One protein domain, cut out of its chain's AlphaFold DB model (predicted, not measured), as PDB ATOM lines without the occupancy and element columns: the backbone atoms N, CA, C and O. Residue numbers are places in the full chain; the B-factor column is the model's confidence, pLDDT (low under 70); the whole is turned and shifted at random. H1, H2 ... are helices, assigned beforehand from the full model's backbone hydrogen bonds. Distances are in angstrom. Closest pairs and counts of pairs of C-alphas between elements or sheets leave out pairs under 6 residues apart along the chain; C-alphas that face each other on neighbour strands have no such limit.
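What this domain is: This is residues 4 to 105 of the 191 residues of an uncharacterized protein of Firmicutes bacterium CAG:460 (UniProt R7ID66). The long helix H6 and helix H2 make a V, the end of H2 meeting the beginning of H6, with short H1 at the opening between them. H7 folds back beside the later part of H6 as a hairpin, while H3, H4 and H5 gather on the side of H2 away from H7. The 102 printed residues hold seven named helices, H1 to H7 in chain order, and no named strand: the class is all helix. The whole is compact, with a radius of gyration of the C-alphas of 13.3 A and spans of 37 by 29 by 24 A.

How they stand to each other: Start at H6, residues 71 to 91. H7, residues 94 to 103, touches its residues 81 to 89 alone, closest at the C-alphas of Ala 88 and Ile 97, 5.9 A; this helical hairpin has a shallow tilt of 19 degrees, opposite ways. H2, residues 13 to 27, touches H6 with residues 23 to 27 alone, closest at C-alphas 27 and 74, 5.4 A, at a steep tilt of 49 degrees. H5, residues 57 to 66, touches H2, closest at C-alphas 60 and 25, 6.7 A. H4, residues 42 to 51, touches H3, residues 31 to 38, closest at C-alphas 42 and 35, 5.3 A, about perpendicular at 74 degrees. H1, residues 4 to 9, is close to H6 but not clearly touching: the closest C-alphas, 5 and 86, are 6.8 A apart. Every O i to N i+4 pair is within hydrogen-bond range in H1 to H6; in H7, 5 of 6 are.

Where its parts are: Find C-alpha 71 at (-41.725, 11.436, -30.000); from there H6 runs 30.1 A to C-alpha 91 at (-61.356, -11.325, -30.041). H2 is 21.0 A long.

The domain as a whole: Look at Glu 65 and Lys 91 for the two C-alphas farthest apart, 38.1 A. The printed part has no cut, its six links between helices are tight, and no printed residue is under 70 in pLDDT.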
ATOM      1  N   LYS A   4     -47.877  -6.596 -20.263       91.69
ATOM      2  CA  LYS A   4     -48.222  -8.018 -20.078       91.69
ATOM      3  C   LYS A   4     -48.652  -8.681 -21.388       91.69
ATOM      4  O   LYS A   4     -48.264  -9.816 -21.657       91.69
ATOM      5  N   TYR A   5     -49.425  -7.980 -22.221       92.38
ATOM      6  CA  TYR A   5     -49.888  -8.534 -23.494       92.38
ATOM      7  C   TYR A   5     -48.759  -8.745 -24.500       92.38
ATOM      8  O   TYR A   5     -48.835  -9.684 -25.287       92.38
ATOM      9  N   LEU A   6     -47.678  -7.964 -24.427       92.56
ATOM     10  CA  LEU A   6     -46.499  -8.164 -25.267       92.56
ATOM     11  C   LEU A   6     -45.871  -9.535 -24.984       92.56
ATOM     12  O   LEU A   6     -45.567 -10.280 -25.912       92.56
ATOM     13  N   TYR A   7     -45.737  -9.904 -23.708       92.06
ATOM     14  CA  TYR A   7     -45.202 -11.209 -23.305       92.06
ATOM     15  C   TYR A   7     -46.163 -12.361 -23.609       92.06
ATOM     16  O   TYR A   7     -45.709 -13.442 -23.974       92.06
ATOM     17  N   LEU A   8     -47.476 -12.142 -23.494       91.75
ATOM     18  CA  LEU A   8     -48.479 -13.162 -23.818       91.75
ATOM     19  C   LEU A   8     -48.551 -13.451 -25.321       91.75
ATOM     20  O   LEU A   8     -48.629 -14.608 -25.721       91.75
ATOM     21  N   MET A   9     -48.527 -12.408 -26.149       92.31
ATOM     22  CA  MET A   9     -48.615 -12.536 -27.605       92.31
ATOM     23  C   MET A   9     -47.290 -12.986 -28.226       92.31
ATOM     24  O   MET A   9     -47.279 -13.740 -29.198       92.31
ATOM     25  N   PHE A  10     -46.168 -12.566 -27.640       93.56
ATOM     26  CA  PHE A  10     -44.824 -12.910 -28.090       93.56
ATOM     27  C   PHE A  10     -44.029 -13.531 -26.932       93.56
ATOM     28  O   PHE A  10     -43.149 -12.881 -26.363       93.56
ATOM     29  N   PRO A  11     -44.314 -14.792 -26.553       90.50
ATOM     30  CA  PRO A  11     -43.658 -15.438 -25.414       90.50
ATOM     31  C   PRO A  11     -42.173 -15.709 -25.678       90.50
ATOM     32  O   PRO A  11     -41.339 -15.546 -24.786       90.50
ATOM     33  N   ASN A  12     -41.827 -16.054 -26.922       94.62
ATOM     34  CA  ASN A  12     -40.447 -16.249 -27.349       94.62
ATOM     35  C   ASN A  12     -39.685 -14.909 -27.358       94.62
ATOM     36  O   ASN A  12     -40.099 -13.955 -28.017       94.62
ATOM     37  N   VAL A  13     -38.552 -14.875 -26.650       91.31
ATOM     38  CA  VAL A  13     -37.720 -13.675 -26.462       91.31
ATOM     39  C   VAL A  13     -37.252 -13.089 -27.794       91.31
ATOM     40  O   VAL A  13     -37.368 -11.886 -28.003       91.31
ATOM     41  N   GLU A  14     -36.771 -13.921 -28.716       90.94
ATOM     42  CA  GLU A  14     -36.263 -13.466 -30.013       90.94
ATOM     43  C   GLU A  14     -37.379 -12.854 -30.872       90.94
ATOM     44  O   GLU A  14     -37.217 -11.767 -31.428       90.94
ATOM     45  N   LYS A  15     -38.550 -13.503 -30.936       92.06
ATOM     46  CA  LYS A  15     -39.720 -12.966 -31.652       92.06
ATOM     47  C   LYS A  15     -40.194 -11.647 -31.049       92.06
ATOM     48  O   LYS A  15     -40.519 -10.727 -31.795       92.06
ATOM     49  N   ARG A  16     -40.204 -11.543 -29.719       94.25
ATOM     50  CA  ARG A  16     -40.573 -10.315 -29.008       94.25
ATOM     51  C   ARG A  16     -39.600  -9.179 -29.309       94.25
ATOM     52  O   ARG A  16     -40.048  -8.085 -29.627       94.25
ATOM     53  N   ARG A  17     -38.289  -9.443 -29.296       93.81
ATOM     54  CA  ARG A  17     -37.269  -8.458 -29.692       93.81
ATOM     55  C   ARG A  17     -37.476  -7.990 -31.128       93.81
ATOM     56  O   ARG A  17     -37.580  -6.793 -31.352       93.81
ATOM     57  N   LYS A  18     -37.643  -8.910 -32.086       93.62
ATOM     58  CA  LYS A  18     -37.917  -8.550 -33.491       93.62
ATOM     59  C   LYS A  18     -39.187  -7.714 -33.643       93.62
ATOM     60  O   LYS A  18     -39.191  -6.757 -34.408       93.62
ATOM     61  N   PHE A  19     -40.246  -8.039 -32.901       95.12
ATOM     62  CA  PHE A  19     -41.468  -7.237 -32.883       95.12
ATOM     63  C   PHE A  19     -41.203  -5.810 -32.385       95.12
ATOM     64  O   PHE A  19     -41.594  -4.858 -33.055       95.12
ATOM     65  N   ILE A  20     -40.496  -5.661 -31.260       95.44
ATOM     66  CA  ILE A  20     -40.135  -4.351 -30.702       95.44
ATOM     67  C   ILE A  20     -39.276  -3.554 -31.690       95.44
ATOM     68  O   ILE A  20     -39.554  -2.379 -31.917       95.44
ATOM     69  N   ILE A  21     -38.276  -4.184 -32.314       95.44
ATOM     70  CA  ILE A  21     -37.405  -3.545 -33.312       95.44
ATOM     71  C   ILE A  21     -38.228  -3.054 -34.504       95.44
ATOM     72  O   ILE A  21     -38.123  -1.891 -34.883       95.44
ATOM     73  N   ASN A  22     -39.097  -3.904 -35.056       95.44
ATOM     74  CA  ASN A  22     -39.941  -3.532 -36.191       95.44
ATOM     75  C   ASN A  22     -40.902  -2.394 -35.844       95.44
ATOM     76  O   ASN A  22     -41.050  -1.475 -36.641       95.44
ATOM     77  N   CYS A  23     -41.506  -2.412 -34.653       95.75
ATOM     78  CA  CYS A  23     -42.340  -1.301 -34.195       95.75
ATOM     79  C   CYS A  23     -41.515  -0.022 -34.031       95.75
ATOM     80  O   CYS A  23     -41.926   1.033 -34.501       95.75
ATOM     81  N   SER A  24     -40.331  -0.115 -33.424       95.25
ATOM     82  CA  SER A  24     -39.460   1.045 -33.213       95.25
ATOM     83  C   SER A  24     -39.101   1.708 -34.538       95.25
ATOM     84  O   SER A  24     -39.230   2.919 -34.665       95.25
ATOM     85  N   LEU A  25     -38.744   0.913 -35.547       95.12
ATOM     86  CA  LEU A  25     -38.411   1.399 -36.886       95.12
ATOM     87  C   LEU A  25     -39.639   1.922 -37.647       95.12
ATOM     88  O   LEU A  25     -39.548   2.952 -38.305       95.12
ATOM     89  N   THR A  26     -40.795   1.260 -37.544       95.25
ATOM     90  CA  THR A  26     -42.028   1.711 -38.211       95.25
ATOM     91  C   THR A  26     -42.545   3.033 -37.648       95.25
ATOM     92  O   THR A  26     -42.893   3.915 -38.425       95.25
ATOM     93  N   PHE A  27     -42.591   3.182 -36.322       94.25
ATOM     94  CA  PHE A  27     -43.159   4.368 -35.666       94.25
ATOM     95  C   PHE A  27     -42.103   5.439 -35.340       94.25
ATOM     96  O   PHE A  27     -42.440   6.559 -34.969       94.25
ATOM     97  N   GLY A  28     -40.811   5.129 -35.490       93.69
ATOM     98  CA  GLY A  28     -39.714   6.050 -35.183       93.69
ATOM     99  C   GLY A  28     -39.513   6.289 -33.681       93.69
ATOM    100  O   GLY A  28     -39.249   7.420 -33.264       93.69
ATOM    101  N   LEU A  29     -39.649   5.237 -32.869       94.50
ATOM    102  CA  LEU A  29     -39.490   5.303 -31.411       94.50
ATOM    103  C   LEU A  29     -38.006   5.354 -31.026       94.50
ATOM    104  O   LEU A  29     -37.258   4.407 -31.276       94.50
ATOM    105  N   ARG A  30     -37.589   6.441 -30.370       94.00
ATOM    106  CA  ARG A  30     -36.263   6.534 -29.743       94.00
ATOM    107  C   ARG A  30     -36.170   5.644 -28.505       94.00
ATOM    108  O   ARG A  30     -37.184   5.224 -27.941       94.00
ATOM    109  N   LEU A  31     -34.939   5.396 -28.066       94.31
ATOM    110  CA  LEU A  31     -34.643   4.544 -26.918       94.31
ATOM    111  C   LEU A  31     -35.352   5.019 -25.643       94.31
ATOM    112  O   LEU A  31     -35.916   4.202 -24.923       94.31
ATOM    113  N   GLU A  32     -35.348   6.325 -25.376       93.62
ATOM    114  CA  GLU A  32     -35.969   6.927 -24.191       93.62
ATOM    115  C   GLU A  32     -37.480   6.697 -24.183       93.62
ATOM    116  O   GLU A  32     -38.041   6.236 -23.191       93.62
ATOM    117  N   THR A  33     -38.127   6.954 -25.319       94.44
ATOM    118  CA  THR A  33     -39.562   6.736 -25.513       94.44
ATOM    119  C   THR A  33     -39.912   5.263 -25.337       94.44
ATOM    120  O   THR A  33     -40.894   4.918 -24.682       94.44
ATOM    121  N   LEU A  34     -39.090   4.370 -25.891       94.62
ATOM    122  CA  LEU A  34     -39.290   2.933 -25.767       94.62
ATOM    123  C   LEU A  34     -39.131   2.458 -24.314       94.62
ATOM    124  O   LEU A  34     -39.945   1.664 -23.845       94.62
ATOM    125  N   ALA A  35     -38.132   2.974 -23.594       94.69
ATOM    126  CA  ALA A  35     -37.930   2.723 -22.169       94.69
ATOM    127  C   ALA A  35     -39.131   3.161 -21.333       94.69
ATOM    128  O   ALA A  35     -39.618   2.395 -20.500       94.69
ATOM    129  N   GLU A  36     -39.673   4.343 -21.623       94.38
ATOM    130  CA  GLU A  36     -40.874   4.850 -20.971       94.38
ATOM    131  C   GLU A  36     -42.096   3.956 -21.243       94.38
ATOM    132  O   GLU A  36     -42.809   3.572 -20.316       94.38
ATOM    133  N   ILE A  37     -42.331   3.575 -22.504       94.25
ATOM    134  CA  ILE A  37     -43.485   2.747 -22.888       94.25
ATOM    135  C   ILE A  37     -43.406   1.341 -22.277       94.25
ATOM    136  O   ILE A  37     -44.434   0.777 -21.886       94.25
ATOM    137  N   LEU A  38     -42.206   0.761 -22.226       92.94
ATOM    138  CA  LEU A  38     -41.977  -0.576 -21.681       92.94
ATOM    139  C   LEU A  38     -41.864  -0.588 -20.151       92.94
ATOM    140  O   LEU A  38     -42.009  -1.658 -19.559       92.94
ATOM    141  N   GLY A  39     -41.646   0.566 -19.514       92.44
ATOM    142  CA  GLY A  39     -41.388   0.655 -18.076       92.44
ATOM    143  C   GLY A  39     -40.089  -0.048 -17.677       92.44
ATOM    144  O   GLY A  39     -40.026  -0.686 -16.629       92.44
ATOM    145  N   GLU A  40     -39.074   0.016 -18.539       92.44
ATOM    146  CA  GLU A  40     -37.821  -0.732 -18.419       92.44
ATOM    147  C   GLU A  40     -36.616   0.203 -18.536       92.44
ATOM    148  O   GLU A  40     -36.696   1.305 -19.078       92.44
ATOM    149  N   ASN A  41     -35.472  -0.236 -18.016       94.44
ATOM    150  CA  ASN A  41     -34.249   0.556 -18.050       94.44
ATOM    151  C   ASN A  41     -33.695   0.686 -19.490       94.44
ATOM    152  O   ASN A  41     -33.632  -0.294 -20.238       94.44
ATOM    153  N   LYS A  42     -33.260   1.897 -19.866       93.88
ATOM    154  CA  LYS A  42     -32.790   2.202 -21.226       93.88
ATOM    155  C   LYS A  42     -31.537   1.412 -21.614       93.88
ATOM    156  O   LYS A  42     -31.476   0.910 -22.731       93.88
ATOM    157  N   GLU A  43     -30.570   1.239 -20.711       93.38
ATOM    158  CA  GLU A  43     -29.343   0.480 -20.977       93.38
ATOM    159  C   GLU A  43     -29.650  -1.003 -21.207       93.38
ATOM    160  O   GLU A  43     -29.091  -1.630 -22.109       93.38
ATOM    161  N   LYS A  44     -30.599  -1.553 -20.439       92.56
ATOM    162  CA  LYS A  44     -31.092  -2.920 -20.627       92.56
ATOM    163  C   LYS A  44     -31.753  -3.093 -21.995       92.56
ATOM    164  O   LYS A  44     -31.402  -4.024 -22.716       92.56
ATOM    165  N   ILE A  45     -32.660  -2.192 -22.383       92.44
ATOM    166  CA  ILE A  45     -33.300  -2.227 -23.710       92.44
ATOM    167  C   ILE A  45     -32.252  -2.114 -24.814       92.44
ATOM    168  O   ILE A  45     -32.271  -2.897 -25.760       92.44
ATOM    169  N   TYR A  46     -31.320  -1.173 -24.681       91.94
ATOM    170  CA  TYR A  46     -30.248  -0.980 -25.647       91.94
ATOM    171  C   TYR A  46     -29.441  -2.271 -25.839       91.94
ATOM    172  O   TYR A  46     -29.281  -2.741 -26.964       91.94
ATOM    173  N   GLY A  47     -29.015  -2.909 -24.743       90.06
ATOM    174  CA  GLY A  47     -28.293  -4.177 -24.802       90.06
ATOM    175  C   GLY A  47     -29.112  -5.321 -25.407       90.06
ATOM    176  O   GLY A  47     -28.600  -6.085 -26.226       90.06
ATOM    177  N   GLU A  48     -30.396  -5.427 -25.064       90.12
ATOM    178  CA  GLU A  48     -31.274  -6.474 -25.594       90.12
ATOM    179  C   GLU A  48     -31.596  -6.318 -27.083       90.12
ATOM    180  O   GLU A  48     -31.764  -7.327 -27.772       90.12
ATOM    181  N   LEU A  49     -31.722  -5.086 -27.577       91.12
ATOM    182  CA  LEU A  49     -32.142  -4.830 -28.954       91.12
ATOM    183  C   LEU A  49     -30.977  -4.652 -29.930       91.12
ATOM    184  O   LEU A  49     -31.167  -4.929 -31.109       91.12
ATOM    185  N   LEU A  50     -29.801  -4.213 -29.468       87.00
ATOM    186  CA  LEU A  50     -28.632  -4.005 -30.331       87.00
ATOM    187  C   LEU A  50     -27.537  -5.058 -30.147       87.00
ATOM    188  O   LEU A  50     -26.959  -5.490 -31.135       87.00
ATOM    189  N   TYR A  51     -27.231  -5.500 -28.925       80.81
ATOM    190  CA  TYR A  51     -26.137  -6.465 -28.719       80.81
ATOM    191  C   TYR A  51     -26.608  -7.912 -28.722       80.81
ATOM    192  O   TYR A  51     -25.878  -8.805 -29.144       80.81
ATOM    193  N   ALA A  52     -27.835  -8.165 -28.270       75.44
ATOM    194  CA  ALA A  52     -28.378  -9.518 -28.245       75.44
ATOM    195  C   ALA A  52     -29.012  -9.946 -29.584       75.44
ATOM    196  O   ALA A  52     -29.539 -11.059 -29.677       75.44
ATOM    197  N   THR A  53     -29.003  -9.081 -30.606       72.38
ATOM    198  CA  THR A  53     -29.424  -9.407 -31.972       72.38
ATOM    199  C   THR A  53     -28.773  -8.482 -33.004       72.38
ATOM    200  O   THR A  53     -28.832  -7.267 -32.872       72.38
ATOM    201  N   ASP A  54     -28.229  -9.052 -34.083       76.69
ATOM    202  CA  ASP A  54     -27.720  -8.275 -35.228       76.69
ATOM    203  C   ASP A  54     -28.843  -7.795 -36.171       76.69
ATOM    204  O   ASP A  54     -28.602  -7.138 -37.190       76.69
ATOM    205  N   TYR A  55     -30.100  -8.142 -35.873       83.94
ATOM    206  CA  TYR A  55     -31.236  -7.841 -36.735       83.94
ATOM    207  C   TYR A  55     -31.494  -6.334 -36.808       83.94
ATOM    208  O   TYR A  55     -31.870  -5.706 -35.824       83.94
ATOM    209  N   MET A  56     -31.331  -5.760 -38.005       88.31
ATOM    210  CA  MET A  56     -31.525  -4.328 -38.280       88.31
ATOM    211  C   MET A  56     -30.651  -3.390 -37.424       88.31
ATOM    212  O   MET A  56     -30.969  -2.206 -37.307       88.31
ATOM    213  N   TYR A  57     -29.523  -3.889 -36.896       89.44
ATOM    214  CA  TYR A  57     -28.633  -3.169 -35.975       89.44
ATOM    215  C   TYR A  57     -28.340  -1.731 -36.414       89.44
ATOM    216  O   TYR A  57     -28.605  -0.784 -35.681       89.44
ATOM    217  N   SER A  58     -27.833  -1.539 -37.640       88.50
ATOM    218  CA  SER A  58     -27.429  -0.207 -38.106       88.50
ATOM    219  C   SER A  58     -28.596   0.775 -38.171       88.50
ATOM    220  O   SER A  58     -28.417   1.944 -37.848       88.50
ATOM    221  N   SER A  59     -29.770   0.316 -38.603       91.44
ATOM    222  CA  SER A  59     -30.963   1.159 -38.719       91.44
ATOM    223  C   SER A  59     -31.500   1.538 -37.346       91.44
ATOM    224  O   SER A  59     -31.838   2.696 -37.127       91.44
ATOM    225  N   LEU A  60     -31.516   0.590 -36.408       92.81
ATOM    226  CA  LEU A  60     -31.961   0.845 -35.042       92.81
ATOM    227  C   LEU A  60     -30.998   1.771 -34.290       92.81
ATOM    228  O   LEU A  60     -31.443   2.710 -33.639       92.81
ATOM    229  N   LEU A  61     -29.686   1.567 -34.443       90.88
ATOM    230  CA  LEU A  61     -28.670   2.463 -33.890       90.88
ATOM    231  C   LEU A  61     -28.849   3.888 -34.430       90.88
ATOM    232  O   LEU A  61     -28.923   4.841 -33.664       90.88
ATOM    233  N   THR A  62     -29.013   4.015 -35.749       88.69
ATOM    234  CA  THR A  62     -29.251   5.306 -36.410       88.69
ATOM    235  C   THR A  62     -30.529   5.976 -35.892       88.69
ATOM    236  O   THR A  62     -30.548   7.189 -35.687       88.69
ATOM    237  N   LEU A  63     -31.594   5.204 -35.643       91.81
ATOM    238  CA  LEU A  63     -32.839   5.720 -35.070       91.81
ATOM    239  C   LEU A  63     -32.628   6.276 -33.663       91.81
ATOM    240  O   LEU A  63     -33.134   7.356 -33.360       91.81
ATOM    241  N   PHE A  64     -31.891   5.553 -32.822       91.50
ATOM    242  CA  PHE A  64     -31.623   5.972 -31.449       91.50
ATOM    243  C   PHE A  64     -30.723   7.210 -31.383       91.50
ATOM    244  O   PHE A  64     -30.950   8.064 -30.532       91.50
ATOM    245  N   GLU A  65     -29.758   7.350 -32.294       85.69
ATOM    246  CA  GLU A  65     -28.851   8.504 -32.333       85.69
ATOM    247  C   GLU A  65     -29.499   9.758 -32.934       85.69
ATOM    248  O   GLU A  65     -29.363  10.855 -32.393       85.69
ATOM    249  N   LEU A  66     -30.181   9.616 -34.074       78.75
ATOM    250  CA  LEU A  66     -30.673  10.763 -34.838       78.75
ATOM    251  C   LEU A  66     -32.089  11.155 -34.434       78.75
ATOM    252  O   LEU A  66     -32.346  12.323 -34.155       78.75
ATOM    253  N   GLY A  67     -32.983  10.161 -34.448       70.12
ATOM    254  CA  GLY A  67     -34.435  10.240 -34.331       70.12
ATOM    255  C   GLY A  67     -35.118  11.327 -35.173       70.12
ATOM    256  O   GLY A  67     -34.910  12.517 -34.982       70.12
ATOM    257  N   MET A  68     -36.027  10.941 -36.063       70.19
ATOM    258  CA  MET A  68     -36.626  11.886 -37.020       70.19
ATOM    259  C   MET A  68     -38.055  12.330 -36.691       70.19
ATOM    260  O   MET A  68     -38.559  13.262 -37.314       70.19
ATOM    261  N   ASN A  69     -38.699  11.690 -35.714       78.88
ATOM    262  CA  ASN A  69     -40.115  11.902 -35.420       78.88
ATOM    263  C   ASN A  69     -40.310  12.689 -34.123       78.88
ATOM    264  O   ASN A  69     -39.539  12.529 -33.167       78.88
ATOM    265  N   VAL A  70     -41.401  13.459 -34.068       86.12
ATOM    266  CA  VAL A  70     -41.945  13.995 -32.815       86.12
ATOM    267  C   VAL A  70     -42.322  12.806 -31.935       86.12
ATOM    268  O   VAL A  70     -43.154  11.978 -32.302       86.12
ATOM    269  N   GLN A  71     -41.644  12.664 -30.796       91.94
ATOM    270  CA  GLN A  71     -41.725  11.436 -30.000       91.94
ATOM    271  C   GLN A  71     -43.086  11.240 -29.326       91.94
ATOM    272  O   GLN A  71     -43.488  10.099 -29.118       91.94
ATOM    273  N   GLU A  72     -43.811  12.320 -29.028       92.31
ATOM    274  CA  GLU A  72     -45.169  12.247 -28.476       92.31
ATOM    275  C   GLU A  72     -46.152  11.625 -29.475       92.31
ATOM    276  O   GLU A  72     -46.886  10.701 -29.115       92.31
ATOM    277  N   ASP A  73     -46.097  12.053 -30.739       92.75
ATOM    278  CA  ASP A  73     -46.926  11.504 -31.816       92.75
ATOM    279  C   ASP A  73     -46.561  10.042 -32.095       92.75
ATOM    280  O   ASP A  73     -47.426   9.169 -32.063       92.75
ATOM    281  N   ALA A  74     -45.265   9.744 -32.243       93.19
ATOM    282  CA  ALA A  74     -44.771   8.381 -32.454       93.19
ATOM    283  C   ALA A  74     -45.214   7.418 -31.337       93.19
ATOM    284  O   ALA A  74     -45.635   6.285 -31.589       93.19
ATOM    285  N   LYS A  75     -45.143   7.873 -30.081       95.19
ATOM    286  CA  LYS A  75     -45.611   7.123 -28.912       95.19
ATOM    287  C   LYS A  75     -47.112   6.880 -28.968       95.19
ATOM    288  O   LYS A  75     -47.545   5.762 -28.689       95.19
ATOM    289  N   LYS A  76     -47.900   7.905 -29.298       95.62
ATOM    290  CA  LYS A  76     -49.357   7.797 -29.408       95.62
ATOM    291  C   LYS A  76     -49.748   6.779 -30.480       95.62
ATOM    292  O   LYS A  76     -50.469   5.837 -30.159       95.62
ATOM    293  N   GLU A  77     -49.203   6.909 -31.687       95.38
ATOM    294  CA  GLU A  77     -49.466   5.997 -32.808       95.38
ATOM    295  C   GLU A  77     -49.101   4.548 -32.466       95.38
ATOM    296  O   GLU A  77     -49.884   3.627 -32.707       95.38
ATOM    297  N   PHE A  78     -47.944   4.327 -31.830       96.50
ATOM    298  CA  PHE A  78     -47.554   2.987 -31.397       96.50
ATOM    299  C   PHE A  78     -48.507   2.407 -30.342       96.50
ATOM    300  O   PHE A  78     -48.858   1.228 -30.405       96.50
ATOM    301  N   ILE A  79     -48.920   3.209 -29.355       96.06
ATOM    302  CA  ILE A  79     -49.839   2.753 -28.305       96.06
ATOM    303  C   ILE A  79     -51.207   2.408 -28.900       96.06
ATOM    304  O   ILE A  79     -51.778   1.385 -28.521       96.06
ATOM    305  N   GLU A  80     -51.719   3.225 -29.820       96.88
ATOM    306  CA  GLU A  80     -52.968   2.965 -30.543       96.88
ATOM    307  C   GLU A  80     -52.870   1.656 -31.332       96.88
ATOM    308  O   GLU A  80     -53.651   0.734 -31.082       96.88
ATOM    309  N   PHE A  81     -51.829   1.507 -32.157       97.62
ATOM    310  CA  PHE A  81     -51.535   0.276 -32.889       97.62
ATOM    311  C   PHE A  81     -51.481  -0.960 -31.980       97.62
ATOM    312  O   PHE A  81     -52.097  -1.992 -32.259       97.62
ATOM    313  N   PHE A  82     -50.740  -0.878 -30.872       97.19
ATOM    314  CA  PHE A  82     -50.571  -2.006 -29.966       97.19
ATOM    315  C   PHE A  82     -51.878  -2.367 -29.253       97.19
ATOM    316  O   PHE A  82     -52.178  -3.548 -29.081       97.19
ATOM    317  N   ASN A  83     -52.671  -1.372 -28.850       96.75
ATOM    318  CA  ASN A  83     -53.968  -1.608 -28.226       96.75
ATOM    319  C   ASN A  83     -54.948  -2.262 -29.208       96.75
ATOM    320  O   ASN A  83     -55.621  -3.220 -28.831       96.75
ATOM    321  N   GLU A  84     -54.986  -1.820 -30.467       97.00
ATOM    322  CA  GLU A  84     -55.780  -2.483 -31.508       97.00
ATOM    323  C   GLU A  84     -55.352  -3.939 -31.703       97.00
ATOM    324  O   GLU A  84     -56.195  -4.838 -31.768       97.00
ATOM    325  N   LEU A  85     -54.042  -4.195 -31.717       96.81
ATOM    326  CA  LEU A  85     -53.490  -5.541 -31.843       96.81
ATOM    327  C   LEU A  85     -53.882  -6.435 -30.654       96.81
ATOM    328  O   LEU A  85     -54.224  -7.606 -30.839       96.81
ATOM    329  N   VAL A  86     -53.885  -5.886 -29.438       96.44
ATOM    330  CA  VAL A  86     -54.340  -6.578 -28.225       96.44
ATOM    331  C   VAL A  86     -55.826  -6.916 -28.309       96.44
ATOM    332  O   VAL A  86     -56.211  -8.043 -27.991       96.44
ATOM    333  N   GLU A  87     -56.664  -5.973 -28.736       96.69
ATOM    334  CA  GLU A  87     -58.107  -6.189 -28.863       96.69
ATOM    335  C   GLU A  87     -58.437  -7.226 -29.940       96.69
ATOM    336  O   GLU A  87     -59.230  -8.139 -29.688       96.69
ATOM    337  N   ALA A  88     -57.773  -7.168 -31.095       96.56
ATOM    338  CA  ALA A  88     -57.898  -8.186 -32.137       96.56
ATOM    339  C   ALA A  88     -57.489  -9.575 -31.612       96.56
ATOM    340  O   ALA A  88     -58.202 -10.562 -31.814       96.56
ATOM    341  N   ASN A  89     -56.398  -9.653 -30.842       94.38
ATOM    342  CA  ASN A  89     -55.949 -10.898 -30.220       94.38
ATOM    343  C   ASN A  89     -56.940 -11.441 -29.177       94.38
ATOM    344  O   ASN A  89     -57.212 -12.643 -29.162       94.38
ATOM    345  N   LYS A  90     -57.536 -10.582 -28.338       94.88
ATOM    346  CA  LYS A  90     -58.588 -10.981 -27.382       94.88
ATOM    347  C   LYS A  90     -59.824 -11.533 -28.091       94.88
ATOM    348  O   LYS A  90     -60.372 -12.545 -27.658       94.88
ATOM    349  N   LYS A  91     -60.230 -10.896 -29.193       96.69
ATOM    350  CA  LYS A  91     -61.356 -11.325 -30.041       96.69
ATOM    351  C   LYS A  91     -61.027 -12.532 -30.924       96.69
ATOM    352  O   LYS A  91     -61.931 -13.086 -31.540       96.69
ATOM    353  N   LYS A  92     -59.759 -12.965 -30.961       94.94
ATOM    354  CA  LYS A  92     -59.238 -14.007 -31.864       94.94
ATOM    355  C   LYS A  92     -59.496 -13.687 -33.344       94.94
ATOM    356  O   LYS A  92     -59.648 -14.598 -34.158       94.94
ATOM    357  N   ASP A  93     -59.521 -12.400 -33.683       97.12
ATOM    358  CA  ASP A  93     -59.727 -11.907 -35.041       97.12
ATOM    359  C   ASP A  93     -58.431 -12.049 -35.847       97.12
ATOM    360  O   ASP A  93     -57.532 -11.208 -35.801       97.12
ATOM    361  N   LYS A  94     -58.304 -13.173 -36.555       95.56
ATOM    362  CA  LYS A  94     -57.086 -13.504 -37.303       95.56
ATOM    363  C   LYS A  94     -56.831 -12.545 -38.460       95.56
ATOM    364  O   LYS A  94     -55.669 -12.264 -38.744       95.56
ATOM    365  N   GLU A  95     -57.881 -12.068 -39.120       96.44
ATOM    366  CA  GLU A  95     -57.754 -11.174 -40.272       96.44
ATOM    367  C   GLU A  95     -57.228  -9.818 -39.819       96.44
ATOM    368  O   GLU A  95     -56.209  -9.358 -40.341       96.44
ATOM    369  N   LYS A  96     -57.814  -9.251 -38.755       96.88
ATOM    370  CA  LYS A  96     -57.347  -7.980 -38.200       96.88
ATOM    371  C   LYS A  96     -55.934  -8.075 -37.629       96.88
ATOM    372  O   LYS A  96     -55.139  -7.156 -37.806       96.88
ATOM    373  N   ILE A  97     -55.570  -9.194 -36.995       95.50
ATOM    374  CA  ILE A  97     -54.187  -9.420 -36.538       95.50
ATOM    375  C   ILE A  97     -53.216  -9.407 -37.724       95.50
ATOM    376  O   ILE A  97     -52.164  -8.778 -37.638       95.50
ATOM    377  N   ILE A  98     -53.542 -10.089 -38.827       94.94
ATOM    378  CA  ILE A  98     -52.687 -10.111 -40.022       94.94
ATOM    379  C   ILE A  98     -52.569  -8.710 -40.626       94.94
ATOM    380  O   ILE A  98     -51.462  -8.297 -40.962       94.94
ATOM    381  N   GLU A  99     -53.682  -7.986 -40.742       95.38
ATOM    382  CA  GLU A  99     -53.720  -6.604 -41.226       95.38
ATOM    383  C   GLU A  99     -52.799  -5.696 -40.399       95.38
ATOM    384  O   GLU A  99     -51.913  -5.048 -40.953       95.38
ATOM    385  N   LEU A 100     -52.925  -5.727 -39.069       95.88
ATOM    386  CA  LEU A 100     -52.091  -4.935 -38.165       95.88
ATOM    387  C   LEU A 100     -50.616  -5.343 -38.257       95.88
ATOM    388  O   LEU A 100     -49.736  -4.500 -38.411       95.88
ATOM    389  N   LEU A 101     -50.305  -6.640 -38.249       94.94
ATOM    390  CA  LEU A 101     -48.919  -7.091 -38.400       94.94
ATOM    391  C   LEU A 101     -48.322  -6.725 -39.769       94.94
ATOM    392  O   LEU A 101     -47.100  -6.605 -39.873       94.94
ATOM    393  N   ASN A 102     -49.144  -6.507 -40.803       93.31
ATOM    394  CA  ASN A 102     -48.654  -6.039 -42.096       93.31
ATOM    395  C   ASN A 102     -48.128  -4.598 -42.034       93.31
ATOM    396  O   ASN A 102     -47.170  -4.315 -42.752       93.31
ATOM    397  N   VAL A 103     -48.658  -3.742 -41.149       93.50
ATOM    398  CA  VAL A 103     -48.206  -2.346 -40.952       93.50
ATOM    399  C   VAL A 103     -46.719  -2.280 -40.595       93.50
ATOM    400  O   VAL A 103     -45.983  -1.423 -41.079       93.50
ATOM    401  N   ILE A 104     -46.250  -3.220 -39.772       94.19
ATOM    402  CA  ILE A 104     -44.839  -3.304 -39.368       94.19
ATOM    403  C   ILE A 104     -44.006  -4.226 -40.268       94.19
ATOM    404  O   ILE A 104     -42.789  -4.328 -40.097       94.19
ATOM    405  N   SER A 105     -44.639  -4.899 -41.231       92.75
ATOM    406  CA  SER A 105     -43.977  -5.800 -42.174       92.75
ATOM    407  C   SER A 105     -43.409  -5.053 -43.382       92.75
ATOM    408  O   SER A 105     -43.792  -3.925 -43.672       92.75
TER     409      SER A 105